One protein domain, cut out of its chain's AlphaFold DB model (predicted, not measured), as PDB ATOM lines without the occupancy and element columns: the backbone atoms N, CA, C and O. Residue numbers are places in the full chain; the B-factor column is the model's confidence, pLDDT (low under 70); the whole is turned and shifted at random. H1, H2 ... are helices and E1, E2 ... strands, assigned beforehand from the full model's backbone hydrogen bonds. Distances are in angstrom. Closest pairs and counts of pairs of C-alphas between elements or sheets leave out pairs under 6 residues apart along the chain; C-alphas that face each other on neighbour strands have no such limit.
ATOM      1  N   GLN A   4     -26.509  27.784  16.534       87.00
ATOM      2  CA  GLN A   4     -27.206  28.208  17.750       87.00
ATOM      3  C   GLN A   4     -28.197  29.335  17.455       87.00
ATOM      4  O   GLN A   4     -29.369  29.209  17.805       87.00
ATOM      5  N   ASP A   5     -27.766  30.360  16.710       90.94
ATOM      6  CA  ASP A   5     -28.642  31.457  16.291       90.94
ATOM      7  C   ASP A   5     -29.848  30.921  15.507       90.94
ATOM      8  O   ASP A   5     -30.987  31.345  15.704       90.94
ATOM      9  N   TRP A   6     -29.612  29.942  14.629       93.31
ATOM     10  CA  TRP A   6     -30.685  29.316  13.871       93.31
ATOM     11  C   TRP A   6     -31.661  28.533  14.746       93.31
ATOM     12  O   TRP A   6     -32.873  28.641  14.562       93.31
ATOM     13  N   LEU A   7     -31.161  27.755  15.705       91.44
ATOM     14  CA  LEU A   7     -32.010  27.011  16.634       91.44
ATOM     15  C   LEU A   7     -32.835  27.948  17.526       91.44
ATOM     16  O   LEU A   7     -33.951  27.586  17.899       91.44
ATOM     17  N   ASP A   8     -32.334  29.141  17.840       93.12
ATOM     18  CA  ASP A   8     -33.083  30.172  18.564       93.12
ATOM     19  C   ASP A   8     -34.143  30.857  17.698       93.12
ATOM     20  O   ASP A   8     -35.224  31.166  18.196       93.12
ATOM     21  N   VAL A   9     -33.902  31.019  16.396       94.12
ATOM     22  CA  VAL A   9     -34.934  31.485  15.453       94.12
ATOM     23  C   VAL A   9     -36.042  30.443  15.277       94.12
ATOM     24  O   VAL A   9     -37.222  30.790  15.258       94.12
ATOM     25  N   ILE A  10     -35.685  29.162  15.149       92.44
ATOM     26  CA  ILE A  10     -36.655  28.090  14.884       92.44
ATOM     27  C   ILE A  10     -37.437  27.723  16.161       92.44
ATOM     28  O   ILE A  10     -38.653  27.504  16.109       92.44
ATOM     29  N   TYR A  11     -36.754  27.681  17.311       91.75
ATOM     30  CA  TYR A  11     -37.293  27.238  18.602       91.75
ATOM     31  C   TYR A  11     -37.011  28.248  19.731       91.75
ATOM     32  O   TYR A  11     -36.327  27.899  20.699       91.75
ATOM     33  N   PRO A  12     -37.504  29.496  19.645       92.56
ATOM     34  CA  PRO A  12     -37.207  30.546  20.627       92.56
ATOM     35  C   PRO A  12     -37.653  30.211  22.059       92.56
ATOM     36  O   PRO A  12     -37.099  30.729  23.024       92.56
ATOM     37  N   GLU A  13     -38.645  29.341  22.220       91.69
ATOM     38  CA  GLU A  13     -39.190  28.929  23.514       91.69
ATOM     39  C   GLU A  13     -38.380  27.824  24.218       91.69
ATOM     40  O   GLU A  13     -38.583  27.573  25.407       91.69
ATOM     41  N   VAL A  14     -37.463  27.157  23.509       89.62
ATOM     42  CA  VAL A  14     -36.657  26.068  24.074       89.62
ATOM     43  C   VAL A  14     -35.384  26.642  24.675       89.62
ATOM     44  O   VAL A  14     -34.504  27.113  23.953       89.62
ATOM     45  N   SER A  15     -35.265  26.567  25.999       90.69
ATOM     46  CA  SER A  15     -34.029  26.931  26.695       90.69
ATOM     47  C   SER A  15     -32.969  25.829  26.546       90.69
ATOM     48  O   SER A  15     -33.327  24.651  26.573       90.69
ATOM     49  N   PRO A  16     -31.679  26.180  26.394       90.19
ATOM     50  CA  PRO A  16     -30.597  25.201  26.349       90.19
ATOM     51  C   PRO A  16     -30.461  24.450  27.683       90.19
ATOM     52  O   PRO A  16     -30.539  25.063  28.748       90.19
ATOM     53  N   ASP A  17     -30.206  23.141  27.623       88.69
ATOM     54  CA  ASP A  17     -30.011  22.283  28.799       88.69
ATOM     55  C   ASP A  17     -28.859  21.289  28.575       88.69
ATOM     56  O   ASP A  17     -28.790  20.584  27.567       88.69
ATOM     57  N   LEU A  18     -27.916  21.266  29.519       85.38
ATOM     58  CA  LEU A  18     -26.715  20.433  29.461       85.38
ATOM     59  C   LEU A  18     -26.988  18.968  29.833       85.38
ATOM     60  O   LEU A  18     -26.127  18.128  29.557       85.38
ATOM     61  N   ASP A  19     -28.138  18.641  30.441       83.38
ATOM     62  CA  ASP A  19     -28.512  17.251  30.718       83.38
ATOM     63  C   ASP A  19     -28.644  16.485  29.383       83.38
ATOM     64  O   ASP A  19     -29.440  16.872  28.527       83.38
ATOM     65  N   PRO A  20     -27.893  15.387  29.161       74.50
ATOM     66  CA  PRO A  20     -28.046  14.545  27.971       74.50
ATOM     67  C   PRO A  20     -29.438  13.920  27.827       74.50
ATOM     68  O   PRO A  20     -29.766  13.390  26.771       74.50
ATOM     69  N   ARG A  21     -30.236  13.944  28.898       78.69
ATOM     70  CA  ARG A  21     -31.626  13.492  28.924       78.69
ATOM     71  C   ARG A  21     -32.612  14.632  28.702       78.69
ATOM     72  O   ARG A  21     -33.801  14.375  28.813       78.69
ATOM     73  N   ALA A  22     -32.163  15.865  28.470       83.25
ATOM     74  CA  ALA A  22     -33.039  16.963  28.073       83.25
ATOM     75  C   ALA A  22     -33.695  16.668  26.709       83.25
ATOM     76  O   ALA A  22     -33.170  15.844  25.952       83.25
ATOM     77  N   PRO A  23     -34.811  17.334  26.341       85.38
ATOM     78  CA  PRO A  23     -35.370  17.189  25.002       85.38
ATOM     79  C   PRO A  23     -34.308  17.529  23.955       85.38
ATOM     80  O   PRO A  23     -33.506  18.446  24.153       85.38
ATOM     81  N   PHE A  24     -34.301  16.802  22.837       84.81
ATOM     82  CA  PHE A  24     -33.193  16.823  21.876       84.81
ATOM     83  C   PHE A  24     -32.759  18.242  21.469       84.81
ATOM     84  O   PHE A  24     -31.569  18.548  21.506       84.81
ATOM     85  N   ILE A  25     -33.709  19.139  21.172       87.12
ATOM     86  CA  ILE A  25     -33.412  20.538  20.820       87.12
ATOM     87  C   ILE A  25     -32.734  21.306  21.956       87.12
ATOM     88  O   ILE A  25     -31.753  22.008  21.709       87.12
ATOM     89  N   ALA A  26     -33.222  21.166  23.190       88.69
ATOM     90  CA  ALA A  26     -32.616  21.809  24.356       88.69
ATOM     91  C   ALA A  26     -31.166  21.348  24.529       88.69
ATOM     92  O   ALA A  26     -30.277  22.164  24.780       88.69
ATOM     93  N   HIS A  27     -30.920  20.056  24.304       85.00
ATOM     94  CA  HIS A  27     -29.586  19.492  24.385       85.00
ATOM     95  C   HIS A  27     -28.657  20.001  23.275       85.00
ATOM     96  O   HIS A  27     -27.553  20.470  23.563       85.00
ATOM     97  N   ILE A  28     -29.076  19.965  22.002       84.94
ATOM     98  CA  ILE A  28     -28.209  20.390  20.887       84.94
ATOM     99  C   ILE A  28     -27.912  21.892  20.900       84.94
ATOM    100  O   ILE A  28     -26.839  22.279  20.446       84.94
ATOM    101  N   LYS A  29     -28.785  22.731  21.479       88.50
ATOM    102  CA  LYS A  29     -28.513  24.166  21.677       88.50
ATOM    103  C   LYS A  29     -27.303  24.434  22.578       88.50
ATOM    104  O   LYS A  29     -26.715  25.506  22.501       88.50
ATOM    105  N   THR A  30     -26.891  23.471  23.404       84.81
ATOM    106  CA  THR A  30     -25.668  23.591  24.218       84.81
ATOM    107  C   THR A  30     -24.386  23.246  23.465       84.81
ATOM    108  O   THR A  30     -23.287  23.408  23.998       84.81
ATOM    109  N   ARG A  31     -24.498  22.711  22.245       80.44
ATOM    110  CA  ARG A  31     -23.364  22.194  21.477       80.44
ATOM    111  C   ARG A  31     -22.831  23.262  20.530       80.44
ATOM    112  O   ARG A  31     -23.594  24.042  19.966       80.44
ATOM    113  N   THR A  32     -21.514  23.279  20.341       73.19
ATOM    114  CA  THR A  32     -20.858  24.115  19.331       73.19
ATOM    115  C   THR A  32     -20.605  23.302  18.054       73.19
ATOM    116  O   THR A  32     -20.375  22.087  18.137       73.19
ATOM    117  N   PRO A  33     -20.607  23.936  16.866       66.00
ATOM    118  CA  PRO A  33     -20.319  23.254  15.599       66.00
ATOM    119  C   PRO A  33     -18.946  22.572  15.571       66.00
ATOM    120  O   PRO A  33     -18.783  21.503  14.986       66.00
ATOM    121  N   GLU A  34     -17.963  23.169  16.244       60.56
ATOM    122  CA  GLU A  34     -16.567  22.712  16.314       60.56
ATOM    123  C   GLU A  34     -16.421  21.330  16.970       60.56
ATOM    124  O   GLU A  34     -15.471  20.596  16.694       60.56
ATOM    125  N   HIS A  35     -17.382  20.955  17.817       58.84
ATOM    126  CA  HIS A  35     -17.427  19.663  18.500       58.84
ATOM    127  C   HIS A  35     -18.531  18.741  17.967       58.84
ATOM    128  O   HIS A  35     -18.671  17.615  18.447       58.84
ATOM    129  N   ASN A  36     -19.299  19.193  16.973       67.00
ATOM    130  CA  ASN A  36     -20.383  18.434  16.366       67.00
ATOM    131  C   ASN A  36     -20.479  18.765  14.862       67.00
ATOM    132  O   ASN A  36     -21.319  19.575  14.462       67.00
ATOM    133  N   PRO A  37     -19.625  18.151  14.014       66.31
ATOM    134  CA  PRO A  37     -19.565  18.438  12.578       66.31
ATOM    135  C   PRO A  37     -20.923  18.424  11.849       66.31
ATOM    136  O   PRO A  37     -21.121  19.273  10.981       66.31
ATOM    137  N   PRO A  38     -21.887  17.542  12.183       74.69
ATOM    138  CA  PRO A  38     -23.249  17.628  11.657       74.69
ATOM    139  C   PRO A  38     -23.941  18.990  11.845       74.69
ATOM    140  O   PRO A  38     -24.625  19.458  10.936       74.69
ATOM    141  N   LEU A  39     -23.748  19.653  12.990       80.12
ATOM    142  CA  LEU A  39     -24.374  20.948  13.281       80.12
ATOM    143  C   LEU A  39     -23.782  22.087  12.449       80.12
ATOM    144  O   LEU A  39     -24.515  22.995  12.065       80.12
ATOM    145  N   PHE A  40     -22.488  22.019  12.118       82.44
ATOM    146  CA  PHE A  40     -21.857  22.976  11.205       82.44
ATOM    147  C   PHE A  40     -22.556  22.979   9.840       82.44
ATOM    148  O   PHE A  40     -22.991  24.022   9.353       82.44
ATOM    149  N   TRP A  41     -22.718  21.797   9.244       83.19
ATOM    150  CA  TRP A  41     -23.346  21.666   7.932       83.19
ATOM    151  C   TRP A  41     -24.831  22.009   7.948       83.19
ATOM    152  O   TRP A  41     -25.321  22.604   6.989       83.19
ATOM    153  N   LEU A  42     -25.531  21.693   9.041       86.44
ATOM    154  CA  LEU A  42     -26.906  22.137   9.235       86.44
ATOM    155  C   LEU A  42     -26.991  23.670   9.265       86.44
ATOM    156  O   LEU A  42     -27.844  24.231   8.588       86.44
ATOM    157  N   GLY A  43     -26.080  24.351   9.967       90.00
ATOM    158  CA  GLY A  43     -26.013  25.816   9.976       90.00
ATOM    159  C   GLY A  43     -25.828  26.388   8.569       90.00
ATOM    160  O   GLY A  43     -26.594  27.253   8.146       90.00
ATOM    161  N   CYS A  44     -24.894  25.826   7.792       89.25
ATOM    162  CA  CYS A  44     -24.722  26.196   6.386       89.25
ATOM    163  C   CYS A  44     -25.980  25.930   5.549       89.25
ATOM    164  O   CYS A  44     -26.299  26.719   4.667       89.25
ATOM    165  N   ALA A  45     -26.691  24.828   5.790       91.62
ATOM    166  CA  ALA A  45     -27.909  24.513   5.053       91.62
ATOM    167  C   ALA A  45     -29.042  25.509   5.348       91.62
ATOM    168  O   ALA A  45     -29.768  25.910   4.440       91.62
ATOM    169  N   LEU A  46     -29.164  25.943   6.602       94.00
ATOM    170  CA  LEU A  46     -30.142  26.944   7.023       94.00
ATOM    171  C   LEU A  46     -29.813  28.334   6.467       94.00
ATOM    172  O   LEU A  46     -30.726  29.032   6.029       94.00
ATOM    173  N   ASP A  47     -28.527  28.690   6.378       94.38
ATOM    174  CA  ASP A  47     -28.088  29.903   5.680       94.38
ATOM    175  C   ASP A  47     -28.550  29.892   4.207       94.38
ATOM    176  O   ASP A  47     -29.110  30.883   3.733       94.38
ATOM    177  N   GLU A  48     -28.419  28.764   3.499       93.44
ATOM    178  CA  GLU A  48     -28.896  28.637   2.110       93.44
ATOM    179  C   GLU A  48     -30.416  28.775   1.986       93.44
ATOM    180  O   GLU A  48     -30.901  29.446   1.077       93.44
ATOM    181  N   ILE A  49     -31.184  28.171   2.897       93.62
ATOM    182  CA  ILE A  49     -32.648  28.303   2.898       93.62
ATOM    183  C   ILE A  49     -33.043  29.757   3.165       93.62
ATOM    184  O   ILE A  49     -33.937  30.278   2.498       93.62
ATOM    185  N   SER A  50     -32.357  30.429   4.093       94.88
ATOM    186  CA  SER A  50     -32.626  31.826   4.457       94.88
ATOM    187  C   SER A  50     -32.380  32.820   3.321       94.88
ATOM    188  O   SER A  50     -33.015  33.871   3.274       94.88
ATOM    189  N   ALA A  51     -31.513  32.472   2.365       93.19
ATOM    190  CA  ALA A  51     -31.302  33.247   1.145       93.19
ATOM    191  C   ALA A  51     -32.471  33.119   0.143       93.19
ATOM    192  O   ALA A  51     -32.458  33.737  -0.925       93.19
ATOM    193  N   THR A  52     -33.489  32.317   0.470       89.88
ATOM    194  CA  THR A  52     -34.697  32.098  -0.328       89.88
ATOM    195  C   THR A  52     -35.959  32.521   0.435       89.88
ATOM    196  O   THR A  52     -35.911  32.908   1.597       89.88
ATOM    197  N   ASN A  53     -37.123  32.400  -0.210       90.88
ATOM    198  CA  ASN A  53     -38.419  32.660   0.429       90.88
ATOM    199  C   ASN A  53     -38.984  31.421   1.157       90.88
ATOM    200  O   ASN A  53     -40.149  31.418   1.539       90.88
ATOM    201  N   GLU A  54     -38.192  30.357   1.316       92.81
ATOM    202  CA  GLU A  54     -38.639  29.067   1.862       92.81
ATOM    203  C   GLU A  54     -38.399  28.931   3.374       92.81
ATOM    204  O   GLU A  54     -38.767  27.919   3.973       92.81
ATOM    205  N   MET A  55     -37.796  29.936   4.019       93.62
ATOM    206  CA  MET A  55     -37.408  29.835   5.428       93.62
ATOM    207  C   MET A  55     -38.600  29.746   6.383       93.62
ATOM    208  O   MET A  55     -38.606  28.903   7.278       93.62
ATOM    209  N   ASP A  56     -39.652  30.532   6.157       91.75
ATOM    210  CA  ASP A  56     -40.875  30.456   6.965       91.75
ATOM    211  C   ASP A  56     -41.555  29.085   6.825       91.75
ATOM    212  O   ASP A  56     -42.017  28.493   7.807       91.75
ATOM    213  N   THR A  57     -41.558  28.538   5.604       91.31
ATOM    214  CA  THR A  57     -42.041  27.182   5.318       91.31
ATOM    215  C   THR A  57     -41.226  26.150   6.092       91.31
ATOM    216  O   THR A  57     -41.795  25.265   6.736       91.31
ATOM    217  N   PHE A  58     -39.899  26.281   6.084       91.50
ATOM    218  CA  PHE A  58     -39.014  25.400   6.831       91.50
ATOM    219  C   PHE A  58     -39.258  25.478   8.343       91.50
ATOM    220  O   PHE A  58     -39.451  24.438   8.969       91.50
ATOM    221  N   ILE A  59     -39.327  26.679   8.928       91.81
ATOM    222  CA  ILE A  59     -39.578  26.876  10.366       91.81
ATOM    223  C   ILE A  59     -40.893  26.207  10.776       91.81
ATOM    224  O   ILE A  59     -40.932  25.461  11.756       91.81
ATOM    225  N   LYS A  60     -41.967  26.406  10.001       88.75
ATOM    226  CA  LYS A  60     -43.259  25.750  10.251       88.75
ATOM    227  C   LYS A  60     -43.127  24.225  10.234       88.75
ATOM    228  O   LYS A  60     -43.657  23.554  11.116       88.75
ATOM    229  N   LYS A  61     -42.408  23.668   9.254       86.56
ATOM    230  CA  LYS A  61     -42.169  22.217   9.149       86.56
ATOM    231  C   LYS A  61     -41.346  21.685  10.321       86.56
ATOM    232  O   LYS A  61     -41.706  20.652  10.875       86.56
ATOM    233  N   ALA A  62     -40.289  22.392  10.701       88.44
ATOM    234  CA  ALA A  62     -39.414  22.035  11.810       88.44
ATOM    235  C   ALA A  62     -40.187  21.985  13.130       88.44
ATOM    236  O   ALA A  62     -40.188  20.960  13.807       88.44
ATOM    237  N   ARG A  63     -40.971  23.024  13.423       87.56
ATOM    238  CA  ARG A  63     -41.817  23.090  14.622       87.56
ATOM    239  C   ARG A  63     -42.899  22.010  14.644       87.56
ATOM    240  O   ARG A  63     -43.116  21.392  15.681       87.56
ATOM    241  N   ASN A  64     -43.526  21.731  13.503       85.38
ATOM    242  CA  ASN A  64     -44.520  20.661  13.403       85.38
ATOM    243  C   ASN A  64     -43.924  19.264  13.626       85.38
ATOM    244  O   ASN A  64     -44.628  18.393  14.126       85.38
ATOM    245  N   ALA A  65     -42.662  19.039  13.246       80.50
ATOM    246  CA  ALA A  65     -42.020  17.738  13.407       80.50
ATOM    247  C   ALA A  65     -41.711  17.401  14.868       80.50
ATOM    248  O   ALA A  65     -41.772  16.233  15.229       80.50
ATOM    249  N   ILE A  66     -41.422  18.407  15.700       74.88
ATOM    250  CA  ILE A  66     -41.178  18.179  17.131       74.88
ATOM    251  C   ILE A  66     -42.484  17.893  17.877       74.88
ATOM    252  O   ILE A  66     -42.527  17.127  18.834       74.88
ATOM    253  N   GLY A  67     -43.583  18.513  17.443       75.50
ATOM    254  CA  GLY A  67     -44.854  18.416  18.154       75.50
ATOM    255  C   GLY A  67     -44.737  19.004  19.564       75.50
ATOM    256  O   GLY A  67     -44.854  20.215  19.732       75.50
ATOM    257  N   ASP A  68     -44.505  18.150  20.564       81.94
ATOM    258  CA  ASP A  68     -44.284  18.553  21.954       81.94
ATOM    259  C   ASP A  68     -42.788  18.779  22.236       81.94
ATOM    260  O   ASP A  68     -41.967  17.860  22.220       81.94
ATOM    261  N   LEU A  69     -42.430  20.027  22.538       78.19
ATOM    262  CA  LEU A  69     -41.063  20.445  22.873       78.19
ATOM    263  C   LEU A  69     -40.556  19.860  24.200       78.19
ATOM    264  O   LEU A  69     -39.362  19.945  24.492       78.19
ATOM    265  N   HIS A  70     -41.449  19.281  25.003       77.94
ATOM    266  CA  HIS A  70     -41.130  18.571  26.234       77.94
ATOM    267  C   HIS A  70     -41.104  17.049  26.052       77.94
ATOM    268  O   HIS A  70     -40.892  16.339  27.034       77.94
ATOM    269  N   ASP A  71     -41.306  16.525  24.837       80.44
ATOM    270  CA  ASP A  71     -41.204  15.090  24.591       80.44
ATOM    271  C   ASP A  71     -39.736  14.652  24.478       80.44
ATOM    272  O   ASP A  71     -38.991  15.058  23.582       80.44
ATOM    273  N   PHE A  72     -39.349  13.774  25.399       77.31
ATOM    274  CA  PHE A  72     -38.030  13.155  25.517       77.31
ATOM    275  C   PHE A  72     -37.906  11.858  24.706       77.31
ATOM    276  O   PHE A  72     -36.918  11.132  24.830       77.31
ATOM    277  N   SER A  73     -38.937  11.499  23.939       81.19
ATOM    278  CA  SER A  73     -38.960  10.251  23.197       81.19
ATOM    279  C   SER A  73     -37.939  10.247  22.062       81.19
ATOM    280  O   SER A  73     -37.700  11.236  21.368       81.19
ATOM    281  N   TRP A  74     -37.389   9.061  21.811       77.25
ATOM    282  CA  TRP A  74     -36.545   8.816  20.646       77.25
ATOM    283  C   TRP A  74     -37.264   9.149  19.332       77.25
ATOM    284  O   TRP A  74     -36.644   9.635  18.391       77.25
ATOM    285  N   ASN A  75     -38.579   8.923  19.267       80.25
ATOM    286  CA  ASN A  75     -39.376   9.227  18.081       80.25
ATOM    287  C   ASN A  75     -39.360  10.727  17.763       80.25
ATOM    288  O   ASN A  75     -39.224  11.094  16.596       80.25
ATOM    289  N   ASN A  76     -39.437  11.572  18.792       81.94
ATOM    290  CA  ASN A  76     -39.365  13.019  18.637       81.94
ATOM    291  C   ASN A  76     -37.992  13.475  18.119       81.94
ATOM    292  O   ASN A  76     -37.891  14.240  17.159       81.94
ATOM    293  N   GLU A  77     -36.913  12.925  18.686       82.88
ATOM    294  CA  GLU A  77     -35.560  13.156  18.171       82.88
ATOM    295  C   GLU A  77     -35.446  12.742  16.697       82.88
ATOM    296  O   GLU A  77     -34.947  13.510  15.874       82.88
ATOM    297  N   GLN A  78     -35.951  11.560  16.322       81.62
ATOM    298  CA  GLN A  78     -35.909  11.117  14.928       81.62
ATOM    299  C   GLN A  78     -36.652  12.078  13.993       81.62
ATOM    300  O   GLN A  78     -36.137  12.371  12.916       81.62
ATOM    301  N   ALA A  79     -37.810  12.594  14.407       82.81
ATOM    302  CA  ALA A  79     -38.570  13.561  13.622       82.81
ATOM    303  C   ALA A  79     -37.800  14.882  13.424       82.81
ATOM    304  O   ALA A  79     -37.762  15.409  12.310       82.81
ATOM    305  N   CYS A  80     -37.108  15.373  14.462       83.94
ATOM    306  CA  CYS A  80     -36.224  16.541  14.354       83.94
ATOM    307  C   CYS A  80     -35.123  16.312  13.311       83.94
ATOM    308  O   CYS A  80     -34.916  17.119  12.403       83.94
ATOM    309  N   LEU A  81     -34.432  15.178  13.433       83.56
ATOM    310  CA  LEU A  81     -33.326  14.804  12.561       83.56
ATOM    311  C   LEU A  81     -33.763  14.647  11.101       83.56
ATOM    312  O   LEU A  81     -33.019  15.000  10.189       83.56
ATOM    313  N   ASP A  82     -34.983  14.173  10.863       84.38
ATOM    314  CA  ASP A  82     -35.540  14.058   9.516       84.38
ATOM    315  C   ASP A  82     -35.784  15.419   8.865       84.38
ATOM    316  O   ASP A  82     -35.584  15.574   7.658       84.38
ATOM    317  N   VAL A  83     -36.189  16.424   9.647       87.19
ATOM    318  CA  VAL A  83     -36.300  17.798   9.143       87.19
ATOM    319  C   VAL A  83     -34.926  18.405   8.879       87.19
ATOM    320  O   VAL A  83     -34.749  19.107   7.886       87.19
ATOM    321  N   PHE A  84     -33.923  18.098   9.697       87.50
ATOM    322  CA  PHE A  84     -32.554  18.554   9.440       87.50
ATOM    323  C   PHE A  84     -31.983  17.955   8.147       87.50
ATOM    324  O   PHE A  84     -31.347  18.671   7.369       87.50
ATOM    325  N   SER A  85     -32.298  16.693   7.849       86.94
ATOM    326  CA  SER A  85     -31.983  16.080   6.554       86.94
ATOM    327  C   SER A  85     -32.676  16.774   5.380       86.94
ATOM    328  O   SER A  85     -32.065  16.967   4.330       86.94
ATOM    329  N   GLN A  86     -33.924  17.225   5.553       89.38
ATOM    330  CA  GLN A  86     -34.608  18.034   4.534       89.38
ATOM    331  C   GLN A  86     -33.892  19.365   4.299       89.38
ATOM    332  O   GLN A  86     -33.739  19.772   3.149       89.38
ATOM    333  N   ALA A  87     -33.422  20.029   5.361       91.38
ATOM    334  CA  ALA A  87     -32.678  21.277   5.219       91.38
ATOM    335  C   ALA A  87     -31.408  21.074   4.381       91.38
ATOM    336  O   ALA A  87     -31.137  21.821   3.441       91.38
ATOM    337  N   CYS A  88     -30.667  20.006   4.682       90.75
ATOM    338  CA  CYS A  88     -29.446  19.646   3.968       90.75
ATOM    339  C   CYS A  88     -29.716  19.305   2.496       90.75
ATOM    340  O   CYS A  88     -29.007  19.790   1.614       90.75
ATOM    341  N   ALA A  89     -30.769  18.534   2.215       91.31
ATOM    342  CA  ALA A  89     -31.183  18.218   0.851       91.31
ATOM    343  C   ALA A  89     -31.582  19.472   0.056       91.31
ATOM    344  O   ALA A  89     -31.216  19.599  -1.113       91.31
ATOM    345  N   PHE A  90     -32.277  20.421   0.690       93.31
ATOM    346  CA  PHE A  90     -32.657  21.689   0.065       93.31
ATOM    347  C   PHE A  90     -31.419  22.513  -0.291       93.31
ATOM    348  O   PHE A  90     -31.273  22.969  -1.426       93.31
ATOM    349  N   ALA A  91     -30.497  22.664   0.659       92.94
ATOM    350  CA  ALA A  91     -29.253  23.390   0.446       92.94
ATOM    351  C   ALA A  91     -28.395  22.748  -0.652       92.94
ATOM    352  O   ALA A  91     -27.830  23.448  -1.494       92.94
ATOM    353  N   TRP A  92     -28.332  21.414  -0.688       92.31
ATOM    354  CA  TRP A  92     -27.664  20.691  -1.763       92.31
ATOM    355  C   TRP A  92     -28.295  20.994  -3.126       92.31
ATOM    356  O   TRP A  92     -27.573  21.327  -4.067       92.31
ATOM    357  N   ALA A  93     -29.624  20.929  -3.225       93.12
ATOM    358  CA  ALA A  93     -30.356  21.196  -4.459       93.12
ATOM    359  C   ALA A  93     -30.122  22.626  -4.961       93.12
ATOM    360  O   ALA A  93     -29.810  22.819  -6.133       93.12
ATOM    361  N   SER A  94     -30.172  23.600  -4.046       92.62
ATOM    362  CA  SER A  94     -29.927  25.017  -4.333       92.62
ATOM    363  C   SER A  94     -28.534  25.247  -4.922       92.62
ATOM    364  O   SER A  94     -28.367  26.027  -5.857       92.62
ATOM    365  N   LYS A  95     -27.529  24.522  -4.414       90.75
ATOM    366  CA  LYS A  95     -26.131  24.641  -4.850       90.75
ATOM    367  C   LYS A  95     -25.813  23.924  -6.157       90.75
ATOM    368  O   LYS A  95     -24.930  24.374  -6.880       90.75
ATOM    369  N   ASN A  96     -26.450  22.782  -6.413       90.38
ATOM    370  CA  ASN A  96     -26.017  21.858  -7.470       90.38
ATOM    371  C   ASN A  96     -26.973  21.787  -8.660       90.38
ATOM    372  O   ASN A  96     -26.559  21.356  -9.732       90.38
ATOM    373  N   LEU A  97     -28.234  22.175  -8.478       90.44
ATOM    374  CA  LEU A  97     -29.252  22.115  -9.519       90.44
ATOM    375  C   LEU A  97     -29.747  23.530  -9.823       90.44
ATOM    376  O   LEU A  97     -29.142  24.249 -10.615       90.44
ATOM    377  N   SER A  98     -30.835  23.944  -9.184       92.19
ATOM    378  CA  SER A  98     -31.374  25.296  -9.266       92.19
ATOM    379  C   SER A  98     -32.241  25.589  -8.043       92.19
ATOM    380  O   SER A  98     -32.217  24.837  -7.067       92.19
ATOM    381  N   LYS A  99     -32.997  26.694  -8.074       93.31
ATOM    382  CA  LYS A  99     -33.812  27.148  -6.947       93.31
ATOM    383  C   LYS A  99     -34.852  26.079  -6.551       93.31
ATOM    384  O   LYS A  99     -35.813  25.880  -7.299       93.31
ATOM    385  N   PRO A 100     -34.711  25.435  -5.378       94.31
ATOM    386  CA  PRO A 100     -35.644  24.422  -4.920       94.31
ATOM    387  C   PRO A 100     -36.829  25.046  -4.177       94.31
ATOM    388  O   PRO A 100     -36.793  26.210  -3.771       94.31
ATOM    389  N   GLN A 101     -37.876  24.249  -3.983       93.19
ATOM    390  CA  GLN A 101     -39.079  24.595  -3.224       93.19
ATOM    391  C   GLN A 101     -39.487  23.417  -2.341       93.19
ATOM    392  O   GLN A 101     -39.394  22.262  -2.769       93.19
ATOM    393  N   PHE A 102     -39.968  23.676  -1.125       89.88
ATOM    394  CA  PHE A 102     -40.590  22.612  -0.339       89.88
ATOM    395  C   PHE A 102     -41.971  22.282  -0.912       89.88
ATOM    396  O   PHE A 102     -42.788  23.170  -1.140       89.88
ATOM    397  N   MET A 103     -42.265  20.997  -1.109       84.81
ATOM    398  CA  MET A 103     -43.602  20.564  -1.511       84.81
ATOM    399  C   MET A 103     -44.482  20.312  -0.284       84.81
ATOM    400  O   MET A 103     -44.117  19.540   0.609       84.81
ATOM    401  N   GLU A 104     -45.678  20.909  -0.256       66.38
ATOM    402  CA  GLU A 104     -46.727  20.490   0.676       66.38
ATOM    403  C   GLU A 104     -47.236  19.098   0.280       66.38
ATOM    404  O   GLU A 104     -47.625  18.846  -0.863       66.38
ATOM    405  N   GLN A 105     -47.218  18.165   1.228       65.75
ATOM    406  CA  GLN A 105     -47.667  16.804   0.972       65.75
ATOM    407  C   GLN A 105     -49.174  16.647   1.147       65.75
ATOM    408  O   GLN A 105     -49.753  17.189   2.084       65.75
ATOM    409  N   ARG A 106     -49.784  15.782   0.328       49.41
ATOM    410  CA  ARG A 106     -51.167  15.324   0.545       49.41
ATOM    411  C   ARG A 106     -51.297  14.321   1.703       49.41
ATOM    412  O   ARG A 106     -52.325  14.338   2.365       49.41
ATOM    413  N   ASN A 107     -50.264  13.504   1.969       46.72
ATOM    414  CA  ASN A 107     -50.346  12.344   2.880       46.72
ATOM    415  C   ASN A 107     -49.226  12.241   3.949       46.72
ATOM    416  O   ASN A 107     -49.099  11.208   4.590       46.72
ATOM    417  N   GLY A 108     -48.424  13.285   4.178       46.84
ATOM    418  CA  GLY A 108     -47.650  13.451   5.426       46.84
ATOM    419  C   GLY A 108     -46.399  12.587   5.691       46.84
ATOM    420  O   GLY A 108     -45.744  12.844   6.696       46.84
ATOM    421  N   GLU A 109     -46.027  11.615   4.851       53.25
ATOM    422  CA  GLU A 109     -44.924  10.683   5.187       53.25
ATOM    423  C   GLU A 109     -43.515  11.081   4.686       53.25
ATOM    424  O   GLU A 109     -42.522  10.621   5.244       53.25
ATOM    425  N   TYR A 110     -43.382  11.974   3.695       53.34
ATOM    426  CA  TYR A 110     -42.091  12.337   3.072       53.34
ATOM    427  C   TYR A 110     -42.013  13.782   2.569       53.34
ATOM    428  O   TYR A 110     -42.426  14.104   1.459       53.34
ATOM    429  N   ALA A 111     -41.417  14.691   3.327       67.75
ATOM    430  CA  ALA A 111     -41.243  16.057   2.849       67.75
ATOM    431  C   ALA A 111     -40.310  16.119   1.630       67.75
ATOM    432  O   ALA A 111     -39.094  16.000   1.759       67.75
ATOM    433  N   CYS A 112     -40.899  16.306   0.455       83.94
ATOM    434  CA  CYS A 112     -40.180  16.331  -0.807       83.94
ATOM    435  C   CYS A 112     -39.766  17.756  -1.168       83.94
ATOM    436  O   CYS A 112     -40.417  18.732  -0.781       83.94
ATOM    437  N   ILE A 113     -38.678  17.860  -1.919       90.31
ATOM    438  CA  ILE A 113     -38.157  19.123  -2.429       90.31
ATOM    439  C   ILE A 113     -38.265  19.079  -3.946       90.31
ATOM    440  O   ILE A 113     -37.774  18.144  -4.572       90.31
ATOM    441  N   PHE A 114     -38.908  20.078  -4.534       91.38
ATOM    442  CA  PHE A 114     -39.056  20.184  -5.979       91.38
ATOM    443  C   PHE A 114     -38.042  21.162  -6.555       91.38
ATOM    444  O   PHE A 114     -37.806  22.225  -5.980       91.38
ATOM    445  N   VAL A 115     -37.473  20.814  -7.704       92.56
ATOM    446  CA  VAL A 115     -36.562  21.655  -8.479       92.56
ATOM    447  C   VAL A 115     -37.197  21.894  -9.856       92.56
ATOM    448  O   VAL A 115     -37.062  21.044 -10.744       92.56
ATOM    449  N   PRO A 116     -37.910  23.024 -10.046       90.75
ATOM    450  CA  PRO A 116     -38.720  23.267 -11.239       90.75
ATOM    451  C   PRO A 116     -37.941  23.211 -12.551       90.75
ATOM    452  O   PRO A 116     -38.397  22.575 -13.498       90.75
ATOM    453  N   ASP A 117     -36.751  23.816 -12.602       90.88
ATOM    454  CA  ASP A 117     -35.985  23.938 -13.852       90.88
ATOM    455  C   ASP A 117     -35.509  22.583 -14.400       90.88
ATOM    456  O   ASP A 117     -35.214  22.459 -15.586       90.88
ATOM    457  N   TYR A 118     -35.458  21.564 -13.540       86.19
ATOM    458  CA  TYR A 118     -35.055  20.200 -13.881       86.19
ATOM    459  C   TYR A 118     -36.226  19.215 -13.894       86.19
ATOM    460  O   TYR A 118     -36.018  18.028 -14.142       86.19
ATOM    461  N   ASN A 119     -37.440  19.688 -13.595       88.88
ATOM    462  CA  ASN A 119     -38.598  18.846 -13.316       88.88
ATOM    463  C   ASN A 119     -38.240  17.662 -12.392       88.88
ATOM    464  O   ASN A 119     -38.566  16.504 -12.671       88.88
ATOM    465  N   ALA A 120     -37.481  17.956 -11.332       88.88
ATOM    466  CA  ALA A 120     -36.893  16.949 -10.462       88.88
ATOM    467  C   ALA A 120     -37.474  17.026  -9.053       88.88
ATOM    468  O   ALA A 120     -37.649  18.115  -8.503       88.88
ATOM    469  N   THR A 121     -37.700  15.864  -8.451       89.56
ATOM    470  CA  THR A 121     -38.145  15.755  -7.063       89.56
ATOM    471  C   THR A 121     -37.109  15.016  -6.238       89.56
ATOM    472  O   THR A 121     -36.698  13.902  -6.566       89.56
ATOM    473  N   ILE A 122     -36.699  15.653  -5.147       89.31
ATOM    474  CA  ILE A 122     -35.729  15.136  -4.199       89.31
ATOM    475  C   ILE A 122     -36.469  14.602  -2.978       89.31
ATOM    476  O   ILE A 122     -37.248  15.324  -2.348       89.31
ATOM    477  N   VAL A 123     -36.188  13.347  -2.628       88.31
ATOM    478  CA  VAL A 123     -36.740  12.689  -1.441       88.31
ATOM    479  C   VAL A 123     -35.628  12.504  -0.411       88.31
ATOM    480  O   VAL A 123     -34.797  11.605  -0.571       88.31
ATOM    481  N   PRO A 124     -35.573  13.347   0.633       87.25
ATOM    482  CA  PRO A 124     -34.644  13.159   1.731       87.25
ATOM    483  C   PRO A 124     -35.075  11.980   2.605       87.25
ATOM    484  O   PRO A 124     -36.201  11.931   3.105       87.25
ATOM    485  N   LYS A 125     -34.158  11.043   2.833       83.44
ATOM    486  CA  LYS A 125     -34.319   9.927   3.764       83.44
ATOM    487  C   LYS A 125     -33.038   9.748   4.556       83.44
ATOM    488  O   LYS A 125     -31.934   9.901   4.050       83.44
ATOM    489  N   ARG A 126     -33.198   9.397   5.823       81.38
ATOM    490  CA  ARG A 126     -32.091   9.041   6.701       81.38
ATOM    491  C   ARG A 126     -32.048   7.531   6.859       81.38
ATOM    492  O   ARG A 126     -33.100   6.938   7.097       81.38
ATOM    493  N   ILE A 127     -30.862   6.947   6.752       77.12
ATOM    494  CA  ILE A 127     -30.621   5.538   7.082       77.12
ATOM    495  C   ILE A 127     -30.593   5.446   8.611       77.12
ATOM    496  O   ILE A 127     -29.778   6.113   9.256       77.12
ATOM    497  N   ARG A 128     -31.528   4.698   9.200       69.25
ATOM    498  CA  ARG A 128     -31.750   4.602  10.651       69.25
ATOM    499  C   ARG A 128     -31.499   3.142  11.008       69.25
ATOM    500  O   ARG A 128     -32.077   2.276  10.384       69.25
ATOM    501  N   HIS A 129     -30.709   2.849  12.038       59.62
ATOM    502  CA  HIS A 129     -30.446   1.474  12.524       59.62
ATOM    503  C   HIS A 129     -29.354   0.679  11.787       59.62
ATOM    504  O   HIS A 129     -29.538  -0.474  11.421       59.62
ATOM    505  N   VAL A 130     -28.150   1.236  11.664       61.75
ATOM    506  CA  VAL A 130     -27.001   0.471  11.156       61.75
ATOM    507  C   VAL A 130     -26.353  -0.342  12.284       61.75
ATOM    508  O   VAL A 130     -25.375   0.105  12.881       61.75
ATOM    509  N   ARG A 131     -26.891  -1.534  12.580       60.66
ATOM    510  CA  ARG A 131     -26.222  -2.532  13.446       60.66
ATOM    511  C   ARG A 131     -25.474  -3.577  12.626       60.66
ATOM    512  O   ARG A 131     -24.435  -4.075  13.042       60.66
ATOM    513  N   HIS A 132     -25.961  -3.879  11.434       68.69
ATOM    514  CA  HIS A 132     -25.307  -4.754  10.475       68.69
ATOM    515  C   HIS A 132     -25.454  -4.183   9.064       68.69
ATOM    516  O   HIS A 132     -26.354  -3.398   8.774       68.69
ATOM    517  N   PHE A 133     -24.594  -4.624   8.142       71.81
ATOM    518  CA  PHE A 133     -24.706  -4.231   6.733       71.81
ATOM    519  C   PHE A 133     -26.050  -4.644   6.108       71.81
ATOM    520  O   PHE A 133     -26.550  -3.978   5.209       71.81
ATOM    521  N   LYS A 134     -26.671  -5.717   6.611       75.94
ATOM    522  CA  LYS A 134     -28.010  -6.142   6.187       75.94
ATOM    523  C   LYS A 134     -29.068  -5.064   6.446       75.94
ATOM    524  O   LYS A 134     -29.899  -4.841   5.577       75.94
ATOM    525  N   ASP A 135     -28.991  -4.373   7.580       76.12
ATOM    526  CA  ASP A 135     -29.957  -3.333   7.951       76.12
ATOM    527  C   ASP A 135     -29.861  -2.139   6.990       76.12
ATOM    528  O   ASP A 135     -30.869  -1.612   6.539       76.12
ATOM    529  N   ILE A 136     -28.635  -1.779   6.584       75.06
ATOM    530  CA  ILE A 136     -28.391  -0.775   5.536       75.06
ATOM    531  C   ILE A 136     -29.074  -1.174   4.224       75.06
ATOM    532  O   ILE A 136     -29.708  -0.345   3.573       75.06
ATOM    533  N   VAL A 137     -28.900  -2.428   3.801       79.12
ATOM    534  CA  VAL A 137     -29.473  -2.932   2.544       79.12
ATOM    535  C   VAL A 137     -31.001  -2.909   2.601       79.12
ATOM    536  O   VAL A 137     -31.636  -2.522   1.621       79.12
ATOM    537  N   GLU A 138     -31.590  -3.287   3.736       82.19
ATOM    538  CA  GLU A 138     -33.038  -3.245   3.960       82.19
ATOM    539  C   GLU A 138     -33.579  -1.808   3.930       82.19
ATOM    540  O   GLU A 138     -34.546  -1.546   3.213       82.19
ATOM    541  N   ASP A 139     -32.912  -0.866   4.601       80.25
ATOM    542  CA  ASP A 139     -33.270   0.558   4.595       80.25
ATOM    543  C   ASP A 139     -33.201   1.170   3.189       80.25
ATOM    544  O   ASP A 139     -34.120   1.877   2.771       80.25
ATOM    545  N   ILE A 140     -32.131   0.884   2.438       81.19
ATOM    546  CA  ILE A 140     -31.971   1.359   1.057       81.19
ATOM    547  C   ILE A 140     -33.053   0.756   0.160       81.19
ATOM    548  O   ILE A 140     -33.678   1.482  -0.608       81.19
ATOM    549  N   SER A 141     -33.304  -0.549   0.266       83.38
ATOM    550  CA  SER A 141     -34.338  -1.225  -0.521       83.38
ATOM    551  C   SER A 141     -35.727  -0.645  -0.237       83.38
ATOM    552  O   SER A 141     -36.450  -0.285  -1.167       83.38
ATOM    553  N   SER A 142     -36.079  -0.467   1.043       83.19
ATOM    554  CA  SER A 142     -37.338   0.169   1.448       83.19
ATOM    555  C   SER A 142     -37.446   1.583   0.893       83.19
ATOM    556  O   SER A 142     -38.475   1.947   0.335       83.19
ATOM    557  N   PHE A 143     -36.374   2.368   0.994       82.50
ATOM    558  CA  PHE A 143     -36.344   3.725   0.473       82.50
ATOM    559  C   PHE A 143     -36.577   3.782  -1.038       82.50
ATOM    560  O   PHE A 143     -37.397   4.572  -1.495       82.50
ATOM    561  N   VAL A 144     -35.878   2.953  -1.817       81.75
ATOM    562  CA  VAL A 144     -36.033   2.938  -3.277       81.75
ATOM    563  C   VAL A 144     -37.468   2.576  -3.662       81.75
ATOM    564  O   VAL A 144     -38.045   3.245  -4.519       81.75
ATOM    565  N   ASN A 145     -38.072   1.594  -2.986       82.12
ATOM    566  CA  ASN A 145     -39.474   1.233  -3.210       82.12
ATOM    567  C   ASN A 145     -40.426   2.392  -2.873       82.12
ATOM    568  O   ASN A 145     -41.300   2.723  -3.674       82.12
ATOM    569  N   ASP A 146     -40.227   3.057  -1.733       78.94
ATOM    570  CA  ASP A 146     -41.061   4.188  -1.317       78.94
ATOM    571  C   ASP A 146     -40.976   5.345  -2.323       78.94
ATOM    572  O   ASP A 146     -41.999   5.864  -2.770       78.94
ATOM    573  N   VAL A 147     -39.763   5.718  -2.748       78.12
ATOM    574  CA  VAL A 147     -39.547   6.799  -3.728       78.12
ATOM    575  C   VAL A 147     -40.236   6.503  -5.055       78.12
ATOM    576  O   VAL A 147     -40.792   7.412  -5.678       78.12
ATOM    577  N   GLN A 148     -40.241   5.244  -5.487       76.12
ATOM    578  CA  GLN A 148     -40.907   4.852  -6.723       76.12
ATOM    579  C   GLN A 148     -42.418   5.032  -6.651       76.12
ATOM    580  O   GLN A 148     -43.005   5.568  -7.591       76.12
ATOM    581  N   HIS A 149     -43.031   4.654  -5.529       75.56
ATOM    582  CA  HIS A 149     -44.477   4.738  -5.333       75.56
ATOM    583  C   HIS A 149     -44.998   6.159  -5.080       75.56
ATOM    584  O   HIS A 149     -46.190   6.408  -5.262       75.56
ATOM    585  N   LEU A 150     -44.135   7.097  -4.683       70.50
ATOM    586  CA  LEU A 150     -44.536   8.474  -4.383       70.50
ATOM    587  C   LEU A 150     -44.833   9.332  -5.624       70.50
ATOM    588  O   LEU A 150     -45.545  10.330  -5.496       70.50
ATOM    589  N   PHE A 151     -44.317   8.981  -6.808       65.38
ATOM    590  CA  PHE A 151     -44.351   9.865  -7.981       65.38
ATOM    591  C   PHE A 151     -44.730   9.160  -9.281       65.38
ATOM    592  O   PHE A 151     -44.355   8.013  -9.513       65.38
ATOM    593  N   THR A 152     -45.414   9.900 -10.157       61.97
ATOM    594  CA  THR A 152     -45.642   9.524 -11.558       61.97
ATOM    595  C   THR A 152     -44.329   9.553 -12.349       61.97
ATOM    596  O   THR A 152     -43.387  10.254 -11.973       61.97
ATOM    597  N   ASP A 153     -44.273   8.826 -13.467       65.12
ATOM    598  CA  ASP A 153     -43.066   8.646 -14.301       65.12
ATOM    599  C   ASP A 153     -42.557   9.929 -14.993       65.12
ATOM    600  O   ASP A 153     -41.569   9.903 -15.719       65.12
ATOM    601  N   GLU A 154     -43.223  11.068 -14.794       72.19
ATOM    602  CA  GLU A 154     -42.918  12.328 -15.485       72.19
ATOM    603  C   GLU A 154     -41.794  13.147 -14.825       72.19
ATOM    604  O   GLU A 154     -41.252  14.056 -15.456       72.19
ATOM    605  N   TYR A 155     -41.431  12.848 -13.573       78.31
ATOM    606  CA  TYR A 155     -40.430  13.603 -12.812       78.31
ATOM    607  C   TYR A 155     -39.110  12.850 -12.703       78.31
ATOM    608  O   TYR A 155     -39.085  11.652 -12.420       78.31
ATOM    609  N   THR A 156     -37.996  13.579 -12.804       85.94
ATOM    610  CA  THR A 156     -36.690  13.024 -12.427       85.94
ATOM    611  C   THR A 156     -36.669  12.798 -10.914       85.94
ATOM    612  O   THR A 156     -36.790  13.749 -10.141       85.94
ATOM    613  N   LYS A 157     -36.507  11.550 -10.467       86.19
ATOM    614  CA  LYS A 157     -36.489  11.197  -9.039       86.19
ATOM    615  C   LYS A 157     -35.045  11.213  -8.531       86.19
ATOM    616  O   LYS A 157     -34.175  10.574  -9.121       86.19
ATOM    617  N   ILE A 158     -34.778  11.940  -7.445       87.81
ATOM    618  CA  ILE A 158     -33.464  11.987  -6.792       87.81
ATOM    619  C   ILE A 158     -33.627  11.587  -5.325       87.81
ATOM    620  O   ILE A 158     -34.272  12.278  -4.540       87.81
ATOM    621  N   GLY A 159     -33.015  10.483  -4.920       87.38
ATOM    622  CA  GLY A 159     -32.967  10.101  -3.519       87.38
ATOM    623  C   GLY A 159     -31.830  10.796  -2.776       87.38
ATOM    624  O   GLY A 159     -30.674  10.605  -3.134       87.38
ATOM    625  N   TYR A 160     -32.125  11.579  -1.740       88.06
ATOM    626  CA  TYR A 160     -31.097  12.197  -0.900       88.06
ATOM    627  C   TYR A 160     -30.971  11.415   0.407       88.06
ATOM    628  O   TYR A 160     -31.875  11.435   1.238       88.06
ATOM    629  N   LEU A 161     -29.860  10.708   0.579       85.25
ATOM    630  CA  LEU A 161     -29.641   9.788   1.684       85.25
ATOM    631  C   LEU A 161     -28.638  10.343   2.684       85.25
ATOM    632  O   LEU A 161     -27.439  10.439   2.403       85.25
ATOM    633  N   ASP A 162     -29.147  10.655   3.872       80.31
ATOM    634  CA  ASP A 162     -28.326  11.014   5.015       80.31
ATOM    635  C   ASP A 162     -27.963   9.800   5.863       80.31
ATOM    636  O   ASP A 162     -28.820   9.019   6.288       80.31
ATOM    637  N   THR A 163     -26.676   9.685   6.178       71.06
ATOM    638  CA  THR A 163     -26.171   8.619   7.046       71.06
ATOM    639  C   THR A 163     -25.911   9.176   8.446       71.06
ATOM    640  O   THR A 163     -24.823   9.674   8.745       71.06
ATOM    641  N   TYR A 164     -26.918   9.099   9.323       63.12
ATOM    642  CA  TYR A 164     -26.765   9.411  10.747       63.12
ATOM    643  C   TYR A 164     -26.732   8.130  11.572       63.12
ATOM    644  O   TYR A 164     -27.717   7.398  11.639       63.12
ATOM    645  N   LEU A 165     -25.608   7.883  12.233       55.12
ATOM    646  CA  LEU A 165     -25.451   6.751  13.133       55.12
ATOM    647  C   LEU A 165     -25.626   7.211  14.582       55.12
ATOM    648  O   LEU A 165     -24.867   8.048  15.066       55.12
ATOM    649  N   ASN A 166     -26.603   6.627  15.278       54.19
ATOM    650  CA  ASN A 166     -26.656   6.676  16.736       54.19
ATOM    651  C   ASN A 166     -25.443   5.902  17.292       54.19
ATOM    652  O   ASN A 166     -25.254   4.729  16.959       54.19
ATOM    653  N   LEU A 167     -24.633   6.560  18.126       47.91
ATOM    654  CA  LEU A 167     -23.416   6.000  18.724       47.91
ATOM    655  C   LEU A 167     -23.686   4.762  19.599       47.91
ATOM    656  O   LEU A 167     -22.840   3.872  19.652       47.91
ATOM    657  N   ASP A 168     -24.867   4.662  20.213       48.12
ATOM    658  CA  ASP A 168     -25.245   3.541  21.084       48.12
ATOM    659  C   ASP A 168     -25.681   2.286  20.299       48.12
ATOM    660  O   ASP A 168     -25.814   1.201  20.862       48.12
ATOM    661  N   TRP A 169     -25.938   2.417  18.991       48.16
ATOM    662  CA  TRP A 169     -26.545   1.373  18.143       48.16
ATOM    663  C   TRP A 169     -25.583   0.892  17.056       48.16
ATOM    664  O   TRP A 169     -25.997   0.392  16.014       48.16
ATOM    665  N   TYR A 170     -24.293   1.062  17.328       43.62
ATOM    666  CA  TYR A 170     -23.182   0.780  16.442       43.62
ATOM    667  C   TYR A 170     -23.186  -0.648  15.884       43.62
ATOM    668  O   TYR A 170     -23.326  -1.632  16.618       43.62
ATOM    669  N   ALA A 171     -22.910  -0.749  14.584       44.84
ATOM    670  CA  ALA A 171     -22.478  -1.980  13.959       44.84
ATOM    671  C   ALA A 171     -21.071  -2.353  14.420       44.84
ATOM    672  O   ALA A 171     -20.078  -1.858  13.884       44.84
ATOM    673  N   GLN A 172     -20.999  -3.245  15.410       43.31
ATOM    674  CA  GLN A 172     -19.744  -3.722  16.000       43.31
ATOM    675  C   GLN A 172     -18.740  -4.236  14.952       43.31
ATOM    676  O   GLN A 172     -17.534  -4.099  15.154       43.31
ATOM    677  N   ASP A 173     -19.236  -4.707  13.805       42.97
ATOM    678  CA  ASP A 173     -18.437  -5.274  12.716       42.97
ATOM    679  C   ASP A 173     -17.884  -4.247  11.704       42.97
ATOM    680  O   ASP A 173     -17.001  -4.597  10.924       42.97
ATOM    681  N   LEU A 174     -18.382  -3.000  11.664       47.09
ATOM    682  CA  LEU A 174     -18.141  -2.091  10.523       47.09
ATOM    683  C   LEU A 174     -17.062  -1.017  10.736       47.09
ATOM    684  O   LEU A 174     -16.618  -0.406   9.765       47.09
ATOM    685  N   GLY A 175     -16.555  -0.837  11.956       43.53
ATOM    686  CA  GLY A 175     -15.443   0.086  12.216       43.53
ATOM    687  C   GLY A 175     -15.825   1.568  12.066       43.53
ATOM    688  O   GLY A 175     -16.683   1.953  11.281       43.53
ATOM    689  N   TYR A 176     -15.111   2.459  12.752       43.41
ATOM    690  CA  TYR A 176     -15.163   3.922  12.563       43.41
ATOM    691  C   TYR A 176     -14.589   4.388  11.203       43.41
ATOM    692  O   TYR A 176     -14.007   5.467  11.087       43.41
ATOM    693  N   ARG A 177     -14.629   3.536  10.175       49.47
ATOM    694  CA  ARG A 177     -13.821   3.703   8.971       49.47
ATOM    695  C   ARG A 177     -14.647   4.270   7.826       49.47
ATOM    696  O   ARG A 177     -15.727   3.794   7.496       49.47
ATOM    697  N   LEU A 178     -14.044   5.252   7.162       48.56
ATOM    698  CA  LEU A 178     -14.419   5.831   5.865       48.56
ATOM    699  C   LEU A 178     -14.783   4.778   4.788       48.56
ATOM    700  O   LEU A 178     -15.464   5.108   3.816       48.56
ATOM    701  N   GLU A 179     -14.374   3.525   5.002       56.03
ATOM    702  CA  GLU A 179     -14.620   2.317   4.205       56.03
ATOM    703  C   GLU A 179     -16.111   1.940   4.054       56.03
ATOM    704  O   GLU A 179     -16.423   1.108   3.214       56.03
ATOM    705  N   LEU A 180     -17.049   2.560   4.787       60.88
ATOM    706  CA  LEU A 180     -18.498   2.358   4.585       60.88
ATOM    707  C   LEU A 180     -19.071   3.064   3.352       60.88
ATOM    708  O   LEU A 180     -20.110   2.660   2.833       60.88
ATOM    709  N   THR A 181     -18.402   4.112   2.875       67.25
ATOM    710  CA  THR A 181     -18.913   4.920   1.762       67.25
ATOM    711  C   THR A 181     -18.994   4.103   0.474       67.25
ATOM    712  O   THR A 181     -20.002   4.151  -0.220       67.25
ATOM    713  N   GLU A 182     -17.964   3.317   0.158       71.50
ATOM    714  CA  GLU A 182     -17.917   2.534  -1.083       71.50
ATOM    715  C   GLU A 182     -18.964   1.405  -1.125       71.50
ATOM    716  O   GLU A 182     -19.693   1.338  -2.118       71.50
ATOM    717  N   PRO A 183     -19.138   0.572  -0.075       73.31
ATOM    718  CA  PRO A 183     -20.230  -0.394  -0.002       73.31
ATOM    719  C   PRO A 183     -21.615   0.250  -0.102       73.31
ATOM    720  O   PRO A 183     -22.474  -0.280  -0.800       73.31
ATOM    721  N   LEU A 184     -21.836   1.400   0.547       75.69
ATOM    722  CA  LEU A 184     -23.103   2.135   0.447       75.69
ATOM    723  C   LEU A 184     -23.366   2.607  -0.985       75.69
ATOM    724  O   LEU A 184     -24.457   2.402  -1.511       75.69
ATOM    725  N   VAL A 185     -22.358   3.190  -1.635       77.00
ATOM    726  CA  VAL A 185     -22.448   3.634  -3.031       77.00
ATOM    727  C   VAL A 185     -22.694   2.457  -3.970       77.00
ATOM    728  O   VAL A 185     -23.524   2.572  -4.867       77.00
ATOM    729  N   ALA A 186     -22.002   1.331  -3.785       79.50
ATOM    730  CA  ALA A 186     -22.181   0.138  -4.609       79.50
ATOM    731  C   ALA A 186     -23.593  -0.448  -4.456       79.50
ATOM    732  O   ALA A 186     -24.251  -0.730  -5.456       79.50
ATOM    733  N   THR A 187     -24.083  -0.565  -3.219       79.06
ATOM    734  CA  THR A 187     -25.453  -1.001  -2.927       79.06
ATOM    735  C   THR A 187     -26.469  -0.066  -3.569       79.06
ATOM    736  O   THR A 187     -27.347  -0.535  -4.288       79.06
ATOM    737  N   LEU A 188     -26.323   1.250  -3.384       80.19
ATOM    738  CA  LEU A 188     -27.224   2.225  -3.994       80.19
ATOM    739  C   LEU A 188     -27.238   2.103  -5.508       80.19
ATOM    740  O   LEU A 188     -28.308   1.964  -6.077       80.19
ATOM    741  N   LYS A 189     -26.073   2.056  -6.158       82.44
ATOM    742  CA  LYS A 189     -26.000   1.901  -7.616       82.44
ATOM    743  C   LYS A 189     -26.728   0.657  -8.120       82.44
ATOM    744  O   LYS A 189     -27.376   0.743  -9.157       82.44
ATOM    745  N   ASN A 190     -26.643  -0.460  -7.397       82.00
ATOM    746  CA  ASN A 190     -27.366  -1.679  -7.758       82.00
ATOM    747  C   ASN A 190     -28.886  -1.485  -7.664       82.00
ATOM    748  O   ASN A 190     -29.594  -1.833  -8.597       82.00
ATOM    749  N   PHE A 191     -29.394  -0.896  -6.577       78.75
ATOM    750  CA  PHE A 191     -30.840  -0.700  -6.413       78.75
ATOM    751  C   PHE A 191     -31.410   0.421  -7.286       78.75
ATOM    752  O   PHE A 191     -32.545   0.327  -7.743       78.75
ATOM    753  N   THR A 192     -30.654   1.498  -7.503       76.88
ATOM    754  CA  THR A 192     -31.146   2.666  -8.233       76.88
ATOM    755  C   THR A 192     -30.967   2.543  -9.744       76.88
ATOM    756  O   THR A 192     -31.782   3.087 -10.487       76.88
ATOM    757  N   GLY A 193     -29.948   1.806 -10.207       71.50
ATOM    758  CA  GLY A 193     -29.700   1.559 -11.631       71.50
ATOM    759  C   GLY A 193     -30.835   0.793 -12.314       71.50
ATOM    760  O   GLY A 193     -31.183   1.107 -13.448       71.50
ATOM    761  N   ASP A 194     -31.470  -0.137 -11.598       65.81
ATOM    762  CA  ASP A 194     -32.607  -0.920 -12.101       65.81
ATOM    763  C   ASP A 194     -33.920  -0.112 -12.177       65.81
ATOM    764  O   ASP A 194     -34.907  -0.574 -12.747       65.81
ATOM    765  N   GLN A 195     -33.948   1.088 -11.590       69.31
ATOM    766  CA  GLN A 195     -35.163   1.844 -11.265       69.31
ATOM    767  C   GLN A 195     -35.155   3.280 -11.839       69.31
ATOM    768  O   GLN A 195     -36.039   4.070 -11.514       69.31
ATOM    769  N   ASP A 196     -34.152   3.646 -12.650       76.50
ATOM    770  CA  ASP A 196     -33.909   5.017 -13.154       76.50
ATOM    771  C   ASP A 196     -33.932   6.096 -12.046       76.50
ATOM    772  O   ASP A 196     -34.371   7.234 -12.222       76.50
ATOM    773  N   LEU A 197     -33.470   5.718 -10.850       82.19
ATOM    774  CA  LEU A 197     -33.418   6.595  -9.689       82.19
ATOM    775  C   LEU A 197     -32.017   7.210  -9.575       82.19
ATOM    776  O   LEU A 197     -30.998   6.518  -9.547       82.19
ATOM    777  N   ARG A 198     -31.953   8.535  -9.473       87.12
ATOM    778  CA  ARG A 198     -30.714   9.266  -9.165       87.12
ATOM    779  C   ARG A 198     -30.531   9.334  -7.654       87.12
ATOM    780  O   ARG A 198     -31.509   9.233  -6.915       87.12
ATOM    781  N   PHE A 199     -29.310   9.528  -7.160       86.94
ATOM    782  CA  PHE A 199     -29.093   9.640  -5.716       86.94
ATOM    783  C   PHE A 199     -27.981  10.600  -5.304       86.94
ATOM    784  O   PHE A 199     -27.022  10.852  -6.033       86.94
ATOM    785  N   VAL A 200     -28.091  11.075  -4.069       86.81
ATOM    786  CA  VAL A 200     -27.066  11.793  -3.317       86.81
ATOM    787  C   VAL A 200     -26.865  11.045  -2.009       86.81
ATOM    788  O   VAL A 200     -27.834  10.753  -1.318       86.81
ATOM    789  N   LEU A 201     -25.623  10.725  -1.665       83.88
ATOM    790  CA  LEU A 201     -25.261  10.086  -0.404       83.88
ATOM    791  C   LEU A 201     -24.329  11.014   0.371       83.88
ATOM    792  O   LEU A 201     -23.290  11.422  -0.159       83.88
ATOM    793  N   THR A 202     -24.666  11.321   1.623       76.88
ATOM    794  CA  THR A 202     -23.777  12.080   2.512       76.88
ATOM    795  C   THR A 202     -22.813  11.192   3.278       76.88
ATOM    796  O   THR A 202     -23.006   9.982   3.431       76.88
ATOM    797  N   ARG A 203     -21.716  11.807   3.731       70.69
ATOM    798  CA  ARG A 203     -20.710  11.127   4.542       70.69
ATOM    799  C   ARG A 203     -21.345  10.647   5.843       70.69
ATOM    800  O   ARG A 203     -22.067  11.418   6.480       70.69
ATOM    801  N   PRO A 204     -20.999   9.435   6.307       66.62
ATOM    802  CA  PRO A 204     -21.305   9.039   7.672       66.62
ATOM    803  C   PRO A 204     -20.840  10.120   8.656       66.62
ATOM    804  O   PRO A 204     -19.713  10.609   8.553       66.62
ATOM    805  N   PHE A 205     -21.710  10.496   9.597       61.34
ATOM    806  CA  PHE A 205     -21.442  11.509  10.634       61.34
ATOM    807  C   PHE A 205     -21.218  12.946  10.130       61.34
ATOM    808  O   PHE A 205     -20.776  13.798  10.901       61.34
ATOM    809  N   GLN A 206     -21.513  13.251   8.864       64.69
ATOM    810  CA  GLN A 206     -21.435  14.613   8.330       64.69
ATOM    811  C   GLN A 206     -22.662  14.881   7.454       64.69
ATOM    812  O   GLN A 206     -22.605  14.753   6.227       64.69
ATOM    813  N   TRP A 207     -23.777  15.247   8.102       68.31
ATOM    814  CA  TRP A 207     -24.974  15.755   7.417       68.31
ATOM    815  C   TRP A 207     -24.592  16.817   6.396       68.31
ATOM    816  O   TRP A 207     -23.633  17.548   6.611       68.31
ATOM    817  N   GLY A 208     -25.312  16.901   5.281       62.03
ATOM    818  CA  GLY A 208     -25.092  17.982   4.314       62.03
ATOM    819  C   GLY A 208     -23.722  17.991   3.623       62.03
ATOM    820  O   GLY A 208     -23.439  18.943   2.902       62.03
ATOM    821  N   ASN A 209     -22.894  16.947   3.790       73.12
ATOM    822  CA  ASN A 209     -21.619  16.783   3.087       73.12
ATOM    823  C   ASN A 209     -21.658  15.564   2.141       73.12
ATOM    824  O   ASN A 209     -21.308  14.449   2.554       73.12
ATOM    825  N   PRO A 210     -22.114  15.734   0.887       69.62
ATOM    826  CA  PRO A 210     -22.172  14.658  -0.098       69.62
ATOM    827  C   PRO A 210     -20.806  14.008  -0.360       69.62
ATOM    828  O   PRO A 210     -19.806  14.691  -0.570       69.62
ATOM    829  N   VAL A 211     -20.770  12.676  -0.408       68.75
ATOM    830  CA  VAL A 211     -19.614  11.875  -0.876       68.75
ATOM    831  C   VAL A 211     -19.804  11.293  -2.249       68.75
ATOM    832  O   VAL A 211     -18.827  11.052  -2.953       68.75
ATOM    833  N   ALA A 212     -21.048  11.028  -2.604       65.25
ATOM    834  CA  ALA A 212     -21.398  10.525  -3.904       65.25
ATOM    835  C   ALA A 212     -22.680  11.203  -4.342       65.25
ATOM    836  O   ALA A 212     -23.621  11.371  -3.567       65.25
ATOM    837  N   SER A 213     -22.702  11.579  -5.606       61.75
ATOM    838  CA  SER A 213     -23.873  12.126  -6.250       61.75
ATOM    839  C   SER A 213     -23.910  11.558  -7.655       61.75
ATOM    840  O   SER A 213     -22.964  11.744  -8.422       61.75
ATOM    841  N   TRP A 214     -24.969  10.824  -7.961       65.69
ATOM    842  CA  TRP A 214     -25.226  10.293  -9.285       65.69
ATOM    843  C   TRP A 214     -26.553  10.864  -9.756       65.69
ATOM    844  O   TRP A 214     -27.615  10.417  -9.324       65.69
ATOM    845  N   TYR A 215     -26.463  11.910 -10.571       56.84
ATOM    846  CA  TYR A 215     -27.581  12.631 -11.157       56.84
ATOM    847  C   TYR A 215     -27.200  13.142 -12.544       56.84
ATOM    848  O   TYR A 215     -25.989  13.232 -12.836       56.84
TER     849      TYR A 215
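What this domain is: This is residues 4 to 215 of the 215 residues of an uncharacterized protein of Chloroflexi bacterium (UniProt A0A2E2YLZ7). A strongly twisted sheet of five strands curls round the long helix H5, and H6 and H7 cover its opposite face, which makes three layers, helices on both faces of one sheet. H3 and H4 pack on H5 away from H6 and H7, with the short H1 and H2 farther out. The printed part has 212 residues, with seven named helices and five named strands in the order H1 H2 H3 H4 H5 E1 E2 H6 E3 H7 E4 E5; the class is mixed, helices and strands. The mixed sheet runs E1 E2 E3 E4 E5. The whole is compact, with a radius of gyration of the C-alphas of 16.7 A, and spans 47 by 44 by 30 A.

How they stand to each other: H1, residues 4 to 10, only just touches H4, residues 55 to 66, with 3 pairs of C-alphas within 8 A; the closest are those of Ile 10 and Ile 59, 5.5 A. H2, residues 24 to 28, is close to but not clearly touching H5, residues 74 to 96; their closest C-alphas, of Phe 24 and Glu 77, are 5.7 A apart. H3, residues 37 to 50, touches residues 84 to 94 of H5 alone, at a steep tilt of 60 degrees; the closest C-alphas are those of Ala 45 and Ala 91, 4.9 A. H4 and H5 form a helical hairpin at a shallow tilt of 22 degrees, opposite ways, closest at the C-alphas of Ala 65 and Ala 79, 5.4 A. E1, residues 113 to 115, and E2, residues 120 to 127, are an antiparallel hairpin, with N 113 and O 122 2.9 A apart. E3, residues 156 to 163, is parallel to E2, with N 125 and O 160 2.8 A apart, and to E4, residues 198 to 203, with N 161 and O 200 2.8 A apart. E5, residues 206 to 214, forms an antiparallel hairpin with E4, with N 201 and O 212 2.8 A apart. H6, residues 133 to 150, and H7, residues 178 to 193, are on the same face, at heights over the sheet of 9.5 A and 9.2 A. Residues 136 to 144 of H6 alone touch H7; the closest C-alphas are those of Ser 141 and Phe 191, 6.9 A. E2, H6, E3 and E3, H7, E4 are strand-helix-strand units, parallel neighbour strands with a helix between, with right-handed crossovers. Every O i to N i+4 pair is within hydrogen-bond range in H1 to H6, and 10 of 12 in H7.

Where its parts are: H1 begins at C-alpha 4, (-27.206, 28.208, 17.750). H5 measures 32.7 A from first to last C-alpha, H6 26.0 A and H7 23.6 A. E5 bends by 58 degrees at residue 211 and ends at C-alpha 214, (-25.226, 10.293, -9.285).

The domain as a whole: The C-alphas farthest apart, of Asp 19 and Glu 154, are 48.6 A apart. The printed part has no cut. The links H1 to H2, H5 to E1 and E3 to H7 are long. The mean pLDDT of the printed part is 78.4; 52 residues are under 70, among them residues 164 to 181.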